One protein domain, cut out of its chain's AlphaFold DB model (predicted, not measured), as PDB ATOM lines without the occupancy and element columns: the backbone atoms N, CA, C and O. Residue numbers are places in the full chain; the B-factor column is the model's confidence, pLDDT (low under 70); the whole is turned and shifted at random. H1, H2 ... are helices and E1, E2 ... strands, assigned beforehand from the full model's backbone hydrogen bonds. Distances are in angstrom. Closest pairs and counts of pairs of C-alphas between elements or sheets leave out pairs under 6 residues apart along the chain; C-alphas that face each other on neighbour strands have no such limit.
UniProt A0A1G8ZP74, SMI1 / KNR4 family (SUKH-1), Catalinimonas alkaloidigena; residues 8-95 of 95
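What this domain is: This is residues 8 to 95 of the 95 residues of the protein "SMI1 / KNR4 family (SUKH-1)" of Catalinimonas alkaloidigena (UniProt A0A1G8ZP74). A small, twisted antiparallel sheet of four short strands has one helix, H4, crossing over it at its E3 and E4 end. The three other helices, H1, H2 and H3, lie off the sheet to one side of it, and H3 is the element farthest from the mean of the C-alphas. The printed part has 88 residues with four named helices and four named strands, in the order H1 H2 E1 E2 H3 H4 E3 E4, and its class is mixed, helices and strands; the sheet runs E1 - E2 - E3 - E4. The whole is compact, with a radius of gyration of the C-alphas of 12.6 A, and rounded, with spans of 33 by 29 by 24 A.

How they stand to each other: The sheet has E1, residues 35 to 38, and E4, residues 92 to 94, as edge strands, with E2, residues 43 to 46, and E3, residues 84 to 87, as inner strands. E1 and E2 form a hairpin, with N 37 and O 44 within hydrogen-bond range at 2.8 A. E2 and E3 are antiparallel at 141 degrees, with N 45 and O 87 at 2.8 A. E3 and E4 form the second hairpin, with N 85 and O 93 at 2.9 A. From edge to edge the strands' lines turn by 90 degrees. H4, residues 65 to 72, is on the sheet at a height of 8.5 A, over E3 and, only just, over E4, on which 3 of its C-alphas fall. It runs across the strands, at 78 degrees to E3 on the local plane; the closest C-alphas of the two are those of Thr 69 and Ala 84, 4.7 A apart. H1, residues 8 to 17, only just touches H4, with 3 pairs of C-alphas within 8 A, the closest being Leu 17 and Gly 66 at 6.7 A. These two run the same way at a shallow tilt of 21 degrees. H2, residues 23 to 31, is close to H1 but not clearly touching, with the C-alphas of Ile 10 and Arg 26 closest at 7.2 A. H3, residues 55 to 60, touches no helix. In H1, H3 and H4 every O i to N i+4 pair is within hydrogen-bond range; in H2, 4 of 5 are.

Where its parts are: H1 begins at C-alpha 8, (4.949, -34.814, -32.933), and is 14.2 A long. H2 measures 12.7 A and H4 10.1 A, while H3 has six residues. E1 measures 9.9 A, E2 9.6 A and E3 8.5 A. E4 ends at C-alpha 94, (25.355, -28.564, -27.670).

The domain as a whole: The two C-alphas farthest apart, those of Glu 40 and Asp 54, are 35.9 A apart. The link from H4 to E3, 11 residues, is long; that from E2 to H3 is short, and the others are tight. The printed part has no cut, its mean pLDDT is 94.1, and no printed residue is under 70.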
ATOM      1  N   GLU A   8       5.025 -33.528 -33.627       96.12
ATOM      2  CA  GLU A   8       4.949 -34.814 -32.933       96.12
ATOM      3  C   GLU A   8       6.330 -35.470 -32.800       96.12
ATOM      4  O   GLU A   8       6.685 -35.934 -31.716       96.12
ATOM      5  N   HIS A   9       7.149 -35.428 -33.857       96.44
ATOM      6  CA  HIS A   9       8.506 -35.980 -33.835       96.44
ATOM      7  C   HIS A   9       9.413 -35.227 -32.859       96.44
ATOM      8  O   HIS A   9      10.196 -35.843 -32.138       96.44
ATOM      9  N   ILE A  10       9.262 -33.902 -32.781       96.62
ATOM     10  CA  ILE A  10      10.005 -33.056 -31.839       96.62
ATOM     11  C   ILE A  10       9.632 -33.418 -30.399       96.62
ATOM     12  O   ILE A  10      10.512 -33.688 -29.586       96.62
ATOM     13  N   ARG A  11       8.329 -33.485 -30.089       96.88
ATOM     14  CA  ARG A  11       7.841 -33.832 -28.742       96.88
ATOM     15  C   ARG A  11       8.250 -35.244 -28.330       96.88
ATOM     16  O   ARG A  11       8.574 -35.473 -27.169       96.88
ATOM     17  N   LYS A  12       8.246 -36.189 -29.273       96.62
ATOM     18  CA  LYS A  12       8.710 -37.556 -29.030       96.62
ATOM     19  C   LYS A  12      10.197 -37.580 -28.673       96.62
ATOM     20  O   LYS A  12      10.554 -38.198 -27.678       96.62
ATOM     21  N   ALA A  13      11.037 -36.862 -29.421       95.94
ATOM     22  CA  ALA A  13      12.470 -36.776 -29.139       95.94
ATOM     23  C   ALA A  13      12.765 -36.123 -27.774       95.94
ATOM     24  O   ALA A  13      13.612 -36.614 -27.032       95.94
ATOM     25  N   GLU A  14      12.042 -35.062 -27.411       96.25
ATOM     26  CA  GLU A  14      12.122 -34.447 -26.077       96.25
ATOM     27  C   GLU A  14      11.758 -35.430 -24.961       96.25
ATOM     28  O   GLU A  14      12.489 -35.556 -23.977       96.25
ATOM     29  N   ALA A  15      10.649 -36.158 -25.124       96.56
ATOM     30  CA  ALA A  15      10.191 -37.142 -24.151       96.56
ATOM     31  C   ALA A  15      11.180 -38.309 -23.995       96.56
ATOM     32  O   ALA A  15      11.453 -38.729 -22.873       96.56
ATOM     33  N   GLU A  16      11.747 -38.804 -25.099       94.81
ATOM     34  CA  GLU A  16      12.757 -39.871 -25.095       94.81
ATOM     35  C   GLU A  16      14.065 -39.434 -24.421       94.81
ATOM     36  O   GLU A  16      14.692 -40.225 -23.718       94.81
ATOM     37  N   LEU A  17      14.468 -38.174 -24.603       93.75
ATOM     38  CA  LEU A  17      15.687 -37.623 -24.005       93.75
ATOM     39  C   LEU A  17      15.494 -37.089 -22.583       93.75
ATOM     40  O   LEU A  17      16.487 -36.861 -21.886       93.75
ATOM     41  N   GLY A  18      14.249 -36.873 -22.155       95.38
ATOM     42  CA  GLY A  18      13.932 -36.192 -20.901       95.38
ATOM     43  C   GLY A  18      14.416 -34.738 -20.880       95.38
ATOM     44  O   GLY A  18      14.800 -34.238 -19.824       95.38
ATOM     45  N   LEU A  19      14.445 -34.077 -22.043       94.25
ATOM     46  CA  LEU A  19      14.925 -32.704 -22.225       94.25
ATOM     47  C   LEU A  19      13.872 -31.874 -22.951       94.25
ATOM     48  O   LEU A  19      13.174 -32.382 -23.821       94.25
ATOM     49  N   LEU A  20      13.797 -30.583 -22.632       94.88
ATOM     50  CA  LEU A  20      13.027 -29.623 -23.419       94.88
ATOM     51  C   LEU A  20      13.964 -28.893 -24.369       94.88
ATOM     52  O   LEU A  20      14.990 -28.359 -23.951       94.88
ATOM     53  N   PHE A  21      13.608 -28.859 -25.645       95.00
ATOM     54  CA  PHE A  21      14.416 -28.194 -26.648       95.00
ATOM     55  C   PHE A  21      14.160 -26.682 -26.606       95.00
ATOM     56  O   PHE A  21      13.000 -26.257 -26.522       95.00
ATOM     57  N   PRO A  22      15.205 -25.841 -26.732       95.31
ATOM     58  CA  PRO A  22      15.026 -24.397 -26.822       95.31
ATOM     59  C   PRO A  22      14.065 -24.013 -27.952       95.31
ATOM     60  O   PRO A  22      14.124 -24.571 -29.050       95.31
ATOM     61  N   GLN A  23      13.197 -23.022 -27.724       95.06
ATOM     62  CA  GLN A  23      12.152 -22.654 -28.690       95.06
ATOM     63  C   GLN A  23      12.719 -22.273 -30.066       95.06
ATOM     64  O   GLN A  23      12.162 -22.670 -31.085       95.06
ATOM     65  N   ALA A  24      13.849 -21.561 -30.107       94.75
ATOM     66  CA  ALA A  24      14.519 -21.215 -31.360       94.75
ATOM     67  C   ALA A  24      14.975 -22.466 -32.137       94.75
ATOM     68  O   ALA A  24      14.767 -22.554 -33.348       94.75
ATOM     69  N   TYR A  25      15.524 -23.459 -31.430       95.31
ATOM     70  CA  TYR A  25      15.933 -24.731 -32.019       95.31
ATOM     71  C   TYR A  25      14.724 -25.507 -32.550       95.31
ATOM     72  O   TYR A  25      14.723 -25.919 -33.707       95.31
ATOM     73  N   ARG A  26      13.649 -25.616 -31.758       96.06
ATOM     74  CA  ARG A  26      12.391 -26.248 -32.192       96.06
ATOM     75  C   ARG A  26      11.854 -25.622 -33.473       96.06
ATOM     76  O   ARG A  26      11.582 -26.338 -34.433       96.06
ATOM     77  N   SER A  27      11.730 -24.294 -33.496       95.44
ATOM     78  CA  SER A  27      11.224 -23.558 -34.655       95.44
ATOM     79  C   SER A  27      12.084 -23.807 -35.889       95.44
ATOM     80  O   SER A  27      11.538 -24.064 -36.957       95.44
ATOM     81  N   ARG A  28      13.416 -23.799 -35.760       95.12
ATOM     82  CA  ARG A  28      14.313 -24.119 -36.877       95.12
ATOM     83  C   ARG A  28      14.083 -25.545 -37.379       95.12
ATOM     84  O   ARG A  28      13.832 -25.730 -38.565       95.12
ATOM     85  N   MET A  29      14.149 -26.533 -36.488       96.12
ATOM     86  CA  MET A  29      14.100 -27.951 -36.860       96.12
ATOM     87  C   MET A  29      12.747 -28.364 -37.443       96.12
ATOM     88  O   MET A  29      12.716 -29.213 -38.328       96.12
ATOM     89  N   ALA A  30      11.649 -27.726 -37.027       96.44
ATOM     90  CA  ALA A  30      10.329 -27.934 -37.622       96.44
ATOM     91  C   ALA A  30      10.288 -27.560 -39.116       96.44
ATOM     92  O   ALA A  30       9.651 -28.249 -39.911       96.44
ATOM     93  N   HIS A  31      10.993 -26.498 -39.518       95.88
ATOM     94  CA  HIS A  31      11.031 -26.042 -40.912       95.88
ATOM     95  C   HIS A  31      12.155 -26.713 -41.716       95.88
ATOM     96  O   HIS A  31      11.987 -27.022 -42.895       95.88
ATOM     97  N   VAL A  32      13.307 -26.924 -41.077       95.62
ATOM     98  CA  VAL A  32      14.558 -27.391 -41.684       95.62
ATOM     99  C   VAL A  32      15.209 -28.401 -40.733       95.62
ATOM    100  O   VAL A  32      16.084 -28.061 -39.938       95.62
ATOM    101  N   ASN A  33      14.756 -29.655 -40.784       96.50
ATOM    102  CA  ASN A  33      15.256 -30.725 -39.924       96.50
ATOM    103  C   ASN A  33      16.676 -31.149 -40.332       96.50
ATOM    104  O   ASN A  33      16.859 -31.822 -41.352       96.50
ATOM    105  N   GLY A  34      17.669 -30.746 -39.538       95.06
ATOM    106  CA  GLY A  34      19.096 -30.926 -39.813       95.06
ATOM    107  C   GLY A  34      19.643 -29.843 -40.750       95.06
ATOM    108  O   GLY A  34      19.255 -28.673 -40.663       95.06
ATOM    109  N   GLY A  35      20.519 -30.244 -41.671       94.31
ATOM    110  CA  GLY A  35      21.200 -29.331 -42.597       94.31
ATOM    111  C   GLY A  35      22.398 -28.650 -41.947       94.31
ATOM    112  O   GLY A  35      22.781 -29.011 -40.843       94.31
ATOM    113  N   GLU A  36      22.965 -27.663 -42.623       93.56
ATOM    114  CA  GLU A  36      24.191 -26.997 -42.180       93.56
ATOM    115  C   GLU A  36      23.888 -25.627 -41.545       93.56
ATOM    116  O   GLU A  36      22.838 -25.009 -41.789       93.56
ATOM    117  N   LEU A  37      24.773 -25.193 -40.653       92.00
ATOM    118  CA  LEU A  37      24.886 -23.826 -40.166       92.00
ATOM    119  C   LEU A  37      26.288 -23.331 -40.488       92.00
ATOM    120  O   LEU A  37      27.255 -23.772 -39.871       92.00
ATOM    121  N   ASP A  38      26.348 -22.378 -41.407       89.94
ATOM    122  CA  ASP A  38      27.595 -21.771 -41.843       89.94
ATOM    123  C   ASP A  38      27.778 -20.400 -41.203       89.94
ATOM    124  O   ASP A  38      26.875 -19.556 -41.173       89.94
ATOM    125  N   SER A  39      28.982 -20.175 -40.705       86.06
ATOM    126  CA  SER A  39      29.492 -18.888 -40.255       86.06
ATOM    127  C   SER A  39      30.894 -18.685 -40.829       86.06
ATOM    128  O   SER A  39      31.442 -19.577 -41.469       86.06
ATOM    129  N   GLU A  40      31.500 -17.519 -40.602       88.69
ATOM    130  CA  GLU A  40      32.875 -17.269 -41.059       88.69
ATOM    131  C   GLU A  40      33.901 -18.226 -40.426       88.69
ATOM    132  O   GLU A  40      34.957 -18.462 -41.008       88.69
ATOM    133  N   GLU A  41      33.590 -18.784 -39.253       86.62
ATOM    134  CA  GLU A  41      34.509 -19.613 -38.466       86.62
ATOM    135  C   GLU A  41      34.128 -21.098 -38.434       86.62
ATOM    136  O   GLU A  41      35.000 -21.946 -38.257       86.62
ATOM    137  N   TRP A  42      32.842 -21.417 -38.596       89.12
ATOM    138  CA  TRP A  42      32.305 -22.758 -38.365       89.12
ATOM    139  C   TRP A  42      31.341 -23.170 -39.469       89.12
ATOM    140  O   TRP A  42      30.424 -22.415 -39.795       89.12
ATOM    141  N   GLU A  43      31.515 -24.395 -39.952       93.81
ATOM    142  CA  GLU A  43      30.582 -25.133 -40.804       93.81
ATOM    143  C   GLU A  43      30.050 -26.295 -39.963       93.81
ATOM    144  O   GLU A  43      30.770 -27.246 -39.660       93.81
ATOM    145  N   ILE A  44      28.814 -26.165 -39.480       95.19
ATOM    146  CA  ILE A  44      28.227 -27.106 -38.522       95.19
ATOM    147  C   ILE A  44      27.144 -27.916 -39.222       95.19
ATOM    148  O   ILE A  44      26.076 -27.392 -39.537       95.19
ATOM    149  N   GLU A  45      27.357 -29.219 -39.377       95.50
ATOM    150  CA  GLU A  45      26.307 -30.154 -39.766       95.50
ATOM    151  C   GLU A  45      25.410 -30.441 -38.556       95.50
ATOM    152  O   GLU A  45      25.845 -30.974 -37.533       95.50
ATOM    153  N   LEU A  46      24.129 -30.097 -38.654       96.38
ATOM    154  CA  LEU A  46      23.167 -30.350 -37.593       96.38
ATOM    155  C   LEU A  46      22.584 -31.750 -37.670       96.38
ATOM    156  O   LEU A  46      22.070 -32.194 -38.704       96.38
ATOM    157  N   PHE A  47      22.529 -32.384 -36.506       97.25
ATOM    158  CA  PHE A  47      21.861 -33.658 -36.338       97.25
ATOM    159  C   PHE A  47      20.349 -33.465 -36.493       97.25
ATOM    160  O   PHE A  47      19.756 -32.614 -35.822       97.25
ATOM    161  N   PRO A  48      19.684 -34.234 -37.368       97.31
ATOM    162  CA  PRO A  48      18.241 -34.172 -37.493       97.31
ATOM    163  C   PRO A  48      17.543 -34.753 -36.258       97.31
ATOM    164  O   PRO A  48      18.065 -35.599 -35.533       97.31
ATOM    165  N   ILE A  49      16.301 -34.344 -36.053       97.19
ATOM    166  CA  ILE A  49      15.340 -35.022 -35.191       97.19
ATOM    167  C   ILE A  49      14.855 -36.285 -35.927       97.19
ATOM    168  O   ILE A  49      14.586 -36.212 -37.133       97.19
ATOM    169  N   PRO A  50      14.758 -37.442 -35.241       95.25
ATOM    170  CA  PRO A  50      14.367 -38.689 -35.880       95.25
ATOM    171  C   PRO A  50      12.955 -38.605 -36.466       95.25
ATOM    172  O   PRO A  50      11.996 -38.259 -35.771       95.25
ATOM    173  N   ASP A  51      12.822 -38.997 -37.731       94.50
ATOM    174  CA  ASP A  51      11.539 -39.118 -38.419       94.50
ATOM    175  C   ASP A  51      11.353 -40.568 -38.889       94.50
ATOM    176  O   ASP A  51      12.105 -41.090 -39.713       94.50
ATOM    177  N   THR A  52      10.342 -41.227 -38.322       90.88
ATOM    178  CA  THR A  52      10.034 -42.651 -38.542       90.88
ATOM    179  C   THR A  52       8.835 -42.859 -39.471       90.88
ATOM    180  O   THR A  52       8.376 -43.991 -39.612       90.88
ATOM    181  N   SER A  53       8.323 -41.800 -40.111       90.56
ATOM    182  CA  SER A  53       7.096 -41.868 -40.914       90.56
ATOM    183  C   SER A  53       7.243 -42.751 -42.158       90.56
ATOM    184  O   SER A  53       6.289 -43.403 -42.582       90.56
ATOM    185  N   ASP A  54       8.443 -42.803 -42.745       93.25
ATOM    186  CA  ASP A  54       8.766 -43.681 -43.861       93.25
ATOM    187  C   ASP A  54      10.248 -44.084 -43.881       93.25
ATOM    188  O   ASP A  54      11.116 -43.467 -43.261       93.25
ATOM    189  N   ARG A  55      10.557 -45.138 -44.643       92.12
ATOM    190  CA  ARG A  55      11.910 -45.710 -44.719       92.12
ATOM    191  C   ARG A  55      12.965 -44.730 -45.252       92.12
ATOM    192  O   ARG A  55      14.126 -44.823 -44.853       92.12
ATOM    193  N   LYS A  56      12.608 -43.821 -46.168       92.50
ATOM    194  CA  LYS A  56      13.548 -42.823 -46.707       92.50
ATOM    195  C   LYS A  56      13.861 -41.769 -45.650       92.50
ATOM    196  O   LYS A  56      15.027 -41.408 -45.502       92.50
ATOM    197  N   ARG A  57      12.851 -41.294 -44.919       92.38
ATOM    198  CA  ARG A  57      13.027 -40.332 -43.820       92.38
ATOM    199  C   ARG A  57      13.784 -40.927 -42.639       92.38
ATOM    200  O   ARG A  57      14.714 -40.286 -42.152       92.38
ATOM    201  N   LEU A  58      13.515 -42.185 -42.298       91.81
ATOM    202  CA  LEU A  58      14.280 -42.919 -41.290       91.81
ATOM    203  C   LEU A  58      15.767 -42.994 -41.654       91.81
ATOM    204  O   LEU A  58      16.624 -42.671 -40.843       91.81
ATOM    205  N   SER A  59      16.080 -43.357 -42.902       91.25
ATOM    206  CA  SER A  59      17.467 -43.421 -43.384       91.25
ATOM    207  C   SER A  59      18.167 -42.056 -43.325       91.25
ATOM    208  O   SER A  59      19.298 -41.948 -42.861       91.25
ATOM    209  N   ARG A  60      17.475 -40.986 -43.738       89.69
ATOM    210  CA  ARG A  60      18.006 -39.610 -43.708       89.69
ATOM    211  C   ARG A  60      18.199 -39.062 -42.296       89.69
ATOM    212  O   ARG A  60      18.922 -38.086 -42.140       89.69
ATOM    213  N   THR A  61      17.543 -39.653 -41.303       91.62
ATOM    214  CA  THR A  61      17.607 -39.232 -39.901       91.62
ATOM    215  C   THR A  61      18.266 -40.286 -39.014       91.62
ATOM    216  O   THR A  61      18.047 -40.309 -37.812       91.62
ATOM    217  N   ALA A  62      19.104 -41.158 -39.586       88.44
ATOM    218  CA  ALA A  62      19.782 -42.208 -38.827       88.44
ATOM    219  C   ALA A  62      20.790 -41.650 -37.803       88.44
ATOM    220  O   ALA A  62      20.870 -42.154 -36.685       88.44
ATOM    221  N   ASN A  63      21.503 -40.574 -38.152       92.94
ATOM    222  CA  ASN A  63      22.430 -39.870 -37.256       92.94
ATOM    223  C   ASN A  63      21.698 -38.755 -36.492       92.94
ATOM    224  O   ASN A  63      22.010 -37.576 -36.640       92.94
ATOM    225  N   HIS A  64      20.647 -39.111 -35.754       95.81
ATOM    226  CA  HIS A  64      19.768 -38.137 -35.109       95.81
ATOM    227  C   HIS A  64      20.277 -37.635 -33.752       95.81
ATOM    228  O   HIS A  64      21.036 -38.315 -33.058       95.81
ATOM    229  N   VAL A  65      19.724 -36.501 -33.306       96.75
ATOM    230  CA  VAL A  65      20.039 -35.845 -32.018       96.75
ATOM    231  C   VAL A  65      20.025 -36.801 -30.830       96.75
ATOM    232  O   VAL A  65      20.892 -36.726 -29.968       96.75
ATOM    233  N   GLY A  66      19.068 -37.733 -30.785       95.44
ATOM    234  CA  GLY A  66      18.976 -38.709 -29.698       95.44
ATOM    235  C   GLY A  66      20.202 -39.623 -29.597       95.44
ATOM    236  O   GLY A  66      20.771 -39.780 -28.518       95.44
ATOM    237  N   LEU A  67      20.637 -40.186 -30.727       96.38
ATOM    238  CA  LEU A  67      21.787 -41.079 -30.803       96.38
ATOM    239  C   LEU A  67      23.070 -40.325 -30.454       96.38
ATOM    240  O   LEU A  67      23.843 -40.783 -29.614       96.38
ATOM    241  N   GLU A  68      23.264 -39.159 -31.065       96.88
ATOM    242  CA  GLU A  68      24.467 -38.354 -30.857       96.88
ATOM    243  C   GLU A  68      24.542 -37.791 -29.434       96.88
ATOM    244  O   GLU A  68      25.605 -37.821 -28.822       96.88
ATOM    245  N   THR A  69      23.413 -37.409 -28.829       96.62
ATOM    246  CA  THR A  69      23.370 -36.978 -27.420       96.62
ATOM    247  C   THR A  69      23.735 -38.115 -26.473       96.62
ATOM    248  O   THR A  69      24.489 -37.908 -25.526       96.62
ATOM    249  N   MET A  70      23.241 -39.335 -26.712       94.62
ATOM    250  CA  MET A  70      23.607 -40.491 -25.886       94.62
ATOM    251  C   MET A  70      25.094 -40.839 -25.991       94.62
ATOM    252  O   MET A  70      25.692 -41.211 -24.983       94.62
ATOM    253  N   LYS A  71      25.695 -40.713 -27.182       95.25
ATOM    254  CA  LYS A  71      27.144 -40.884 -27.367       95.25
ATOM    255  C   LYS A  71      27.924 -39.781 -26.655       95.25
ATOM    256  O   LYS A  71      28.843 -40.086 -25.903       95.25
ATOM    257  N   ALA A  72      27.531 -38.522 -26.847       95.25
ATOM    258  CA  ALA A  72      28.207 -37.368 -26.265       95.25
ATOM    259  C   ALA A  72      28.166 -37.392 -24.730       95.25
ATOM    260  O   ALA A  72      29.174 -37.125 -24.090       95.25
ATOM    261  N   LYS A  73      27.056 -37.838 -24.125       94.56
ATOM    262  CA  LYS A  73      26.930 -38.033 -22.667       94.56
ATOM    263  C   LYS A  73      27.917 -39.045 -22.066       94.56
ATOM    264  O   LYS A  73      28.027 -39.113 -20.847       94.56
ATOM    265  N   GLN A  74      28.615 -39.843 -22.879       94.69
ATOM    266  CA  GLN A  74      29.687 -40.729 -22.404       94.69
ATOM    267  C   GLN A  74      31.025 -39.996 -22.244       94.69
ATOM    268  O   GLN A  74      31.951 -40.542 -21.644       94.69
ATOM    269  N   TRP A  75      31.157 -38.783 -22.789       93.75
ATOM    270  CA  TRP A  75      32.358 -37.968 -22.658       93.75
ATOM    271  C   TRP A  75      32.377 -37.276 -21.299       93.75
ATOM    272  O   TRP A  75      31.348 -36.799 -20.825       93.75
ATOM    273  N   ALA A  76      33.558 -37.199 -20.684       90.69
ATOM    274  CA  ALA A  76      33.713 -36.655 -19.335       90.69
ATOM    275  C   ALA A  76      33.249 -35.191 -19.216       90.69
ATOM    276  O   ALA A  76      32.700 -34.811 -18.185       90.69
ATOM    277  N   ASP A  77      33.427 -34.406 -20.281       91.81
ATOM    278  CA  ASP A  77      33.178 -32.960 -20.284       91.81
ATOM    279  C   ASP A  77      31.831 -32.568 -20.918       91.81
ATOM    280  O   ASP A  77      31.530 -31.381 -21.049       91.81
ATOM    281  N   PHE A  78      30.999 -33.537 -21.324       94.44
ATOM    282  CA  PHE A  78      29.699 -33.220 -21.914       94.44
ATOM    283  C   PHE A  78      28.670 -32.880 -20.824       94.44
ATOM    284  O   PHE A  78      28.479 -33.673 -19.893       94.44
ATOM    285  N   PRO A  79      27.952 -31.745 -20.912       93.69
ATOM    286  CA  PRO A  79      27.028 -31.359 -19.853       93.69
ATOM    287  C   PRO A  79      25.840 -32.327 -19.734       93.69
ATOM    288  O   PRO A  79      25.182 -32.684 -20.713       93.69
ATOM    289  N   ALA A  80      25.508 -32.720 -18.501       88.56
ATOM    290  CA  ALA A  80      24.505 -33.758 -18.228       88.56
ATOM    291  C   ALA A  80      23.093 -33.438 -18.766       88.56
ATOM    292  O   ALA A  80      22.356 -34.345 -19.168       88.56
ATOM    293  N   HIS A  81      22.722 -32.154 -18.781       91.50
ATOM    294  CA  HIS A  81      21.408 -31.660 -19.207       91.50
ATOM    295  C   HIS A  81      21.421 -31.013 -20.597       91.50
ATOM    296  O   HIS A  81      20.488 -30.284 -20.924       91.50
ATOM    297  N   SER A  82      22.449 -31.286 -21.403       94.38
ATOM    298  CA  SER A  82      22.573 -30.719 -22.743       94.38
ATOM    299  C   SER A  82      22.159 -31.682 -23.850       94.38
ATOM    300  O   SER A  82      22.194 -32.910 -23.706       94.38
ATOM    301  N   LEU A  83      21.763 -31.087 -24.972       96.88
ATOM    302  CA  LEU A  83      21.408 -31.748 -26.220       96.88
ATOM    303  C   LEU A  83      22.550 -31.580 -27.223       96.88
ATOM    304  O   LEU A  83      22.947 -30.454 -27.502       96.88
ATOM    305  N   ALA A  84      23.048 -32.668 -27.811       96.94
ATOM    306  CA  ALA A  84      23.958 -32.573 -28.951       96.94
ATOM    307  C   ALA A  84      23.159 -32.155 -30.196       96.94
ATOM    308  O   ALA A  84      22.231 -32.861 -30.599       96.94
ATOM    309  N   ILE A  85      23.507 -31.013 -30.797       96.44
ATOM    310  CA  ILE A  85      22.747 -30.423 -31.911       96.44
ATOM    311  C   ILE A  85      23.441 -30.544 -33.265       96.44
ATOM    312  O   ILE A  85      22.752 -30.536 -34.282       96.44
ATOM    313  N   GLY A  86      24.766 -30.673 -33.298       96.38
ATOM    314  CA  GLY A  86      25.528 -30.784 -34.541       96.38
ATOM    315  C   GLY A  86      27.028 -30.932 -34.322       96.38
ATOM    316  O   GLY A  86      27.487 -31.005 -33.181       96.38
ATOM    317  N   THR A  87      27.779 -30.977 -35.418       95.69
ATOM    318  CA  THR A  87      29.235 -31.156 -35.432       95.69
ATOM    319  C   THR A  87      29.884 -30.447 -36.617       95.69
ATOM    320  O   THR A  87      29.277 -30.345 -37.676       95.69
ATOM    321  N   ASP A  88      31.126 -30.002 -36.451       95.06
ATOM    322  CA  ASP A  88      32.013 -29.565 -37.545       95.06
ATOM    323  C   ASP A  88      32.959 -30.696 -38.017       95.06
ATOM    324  O   ASP A  88      33.936 -30.478 -38.732       95.06
ATOM    325  N   GLY A  89      32.707 -31.926 -37.559       92.06
ATOM    326  CA  GLY A  89      33.551 -33.101 -37.778       92.06
ATOM    327  C   GLY A  89      34.590 -33.339 -36.677       92.06
ATOM    328  O   GLY A  89      35.056 -34.471 -36.533       92.06
ATOM    329  N   TRP A  90      34.902 -32.330 -35.862       91.06
ATOM    330  CA  TRP A  90      35.868 -32.415 -34.760       91.06
ATOM    331  C   TRP A  90      35.209 -32.256 -33.391       91.06
ATOM    332  O   TRP A  90      35.577 -32.951 -32.442       91.06
ATOM    333  N   THR A  91      34.224 -31.369 -33.295       92.44
ATOM    334  CA  THR A  91      33.601 -30.926 -32.050       92.44
ATOM    335  C   THR A  91      32.091 -31.092 -32.119       92.44
ATOM    336  O   THR A  91      31.460 -30.721 -33.104       92.44
ATOM    337  N   ILE A  92      31.487 -31.605 -31.042       95.06
ATOM    338  CA  ILE A  92      30.029 -31.592 -30.884       95.06
ATOM    339  C   ILE A  92      29.597 -30.254 -30.291       95.06
ATOM    340  O   ILE A  92      30.032 -29.866 -29.208       95.06
ATOM    341  N   PHE A  93      28.666 -29.598 -30.973       94.44
ATOM    342  CA  PHE A  93      27.960 -28.432 -30.465       94.44
ATOM    343  C   PHE A  93      26.740 -28.892 -29.668       94.44
ATOM    344  O   PHE A  93      26.029 -29.821 -30.071       94.44
ATOM    345  N   CYS A  94      26.484 -28.242 -28.533       94.69
ATOM    346  CA  CYS A  94      25.355 -28.564 -27.670       94.69
ATOM    347  C   CYS A  94      24.637 -27.318 -27.150       94.69
ATOM    348  O   CYS A  94      25.198 -26.220 -27.162       94.69
ATOM    349  N   CYS A  95      23.387 -27.497 -26.725       90.12
ATOM    350  CA  CYS A  95      22.579 -26.473 -26.064       90.12
ATOM    351  C   CYS A  95      21.873 -27.006 -24.815       90.12
ATOM    352  O   CYS A  95      21.851 -28.247 -24.621       90.12
TER     353      CYS A  95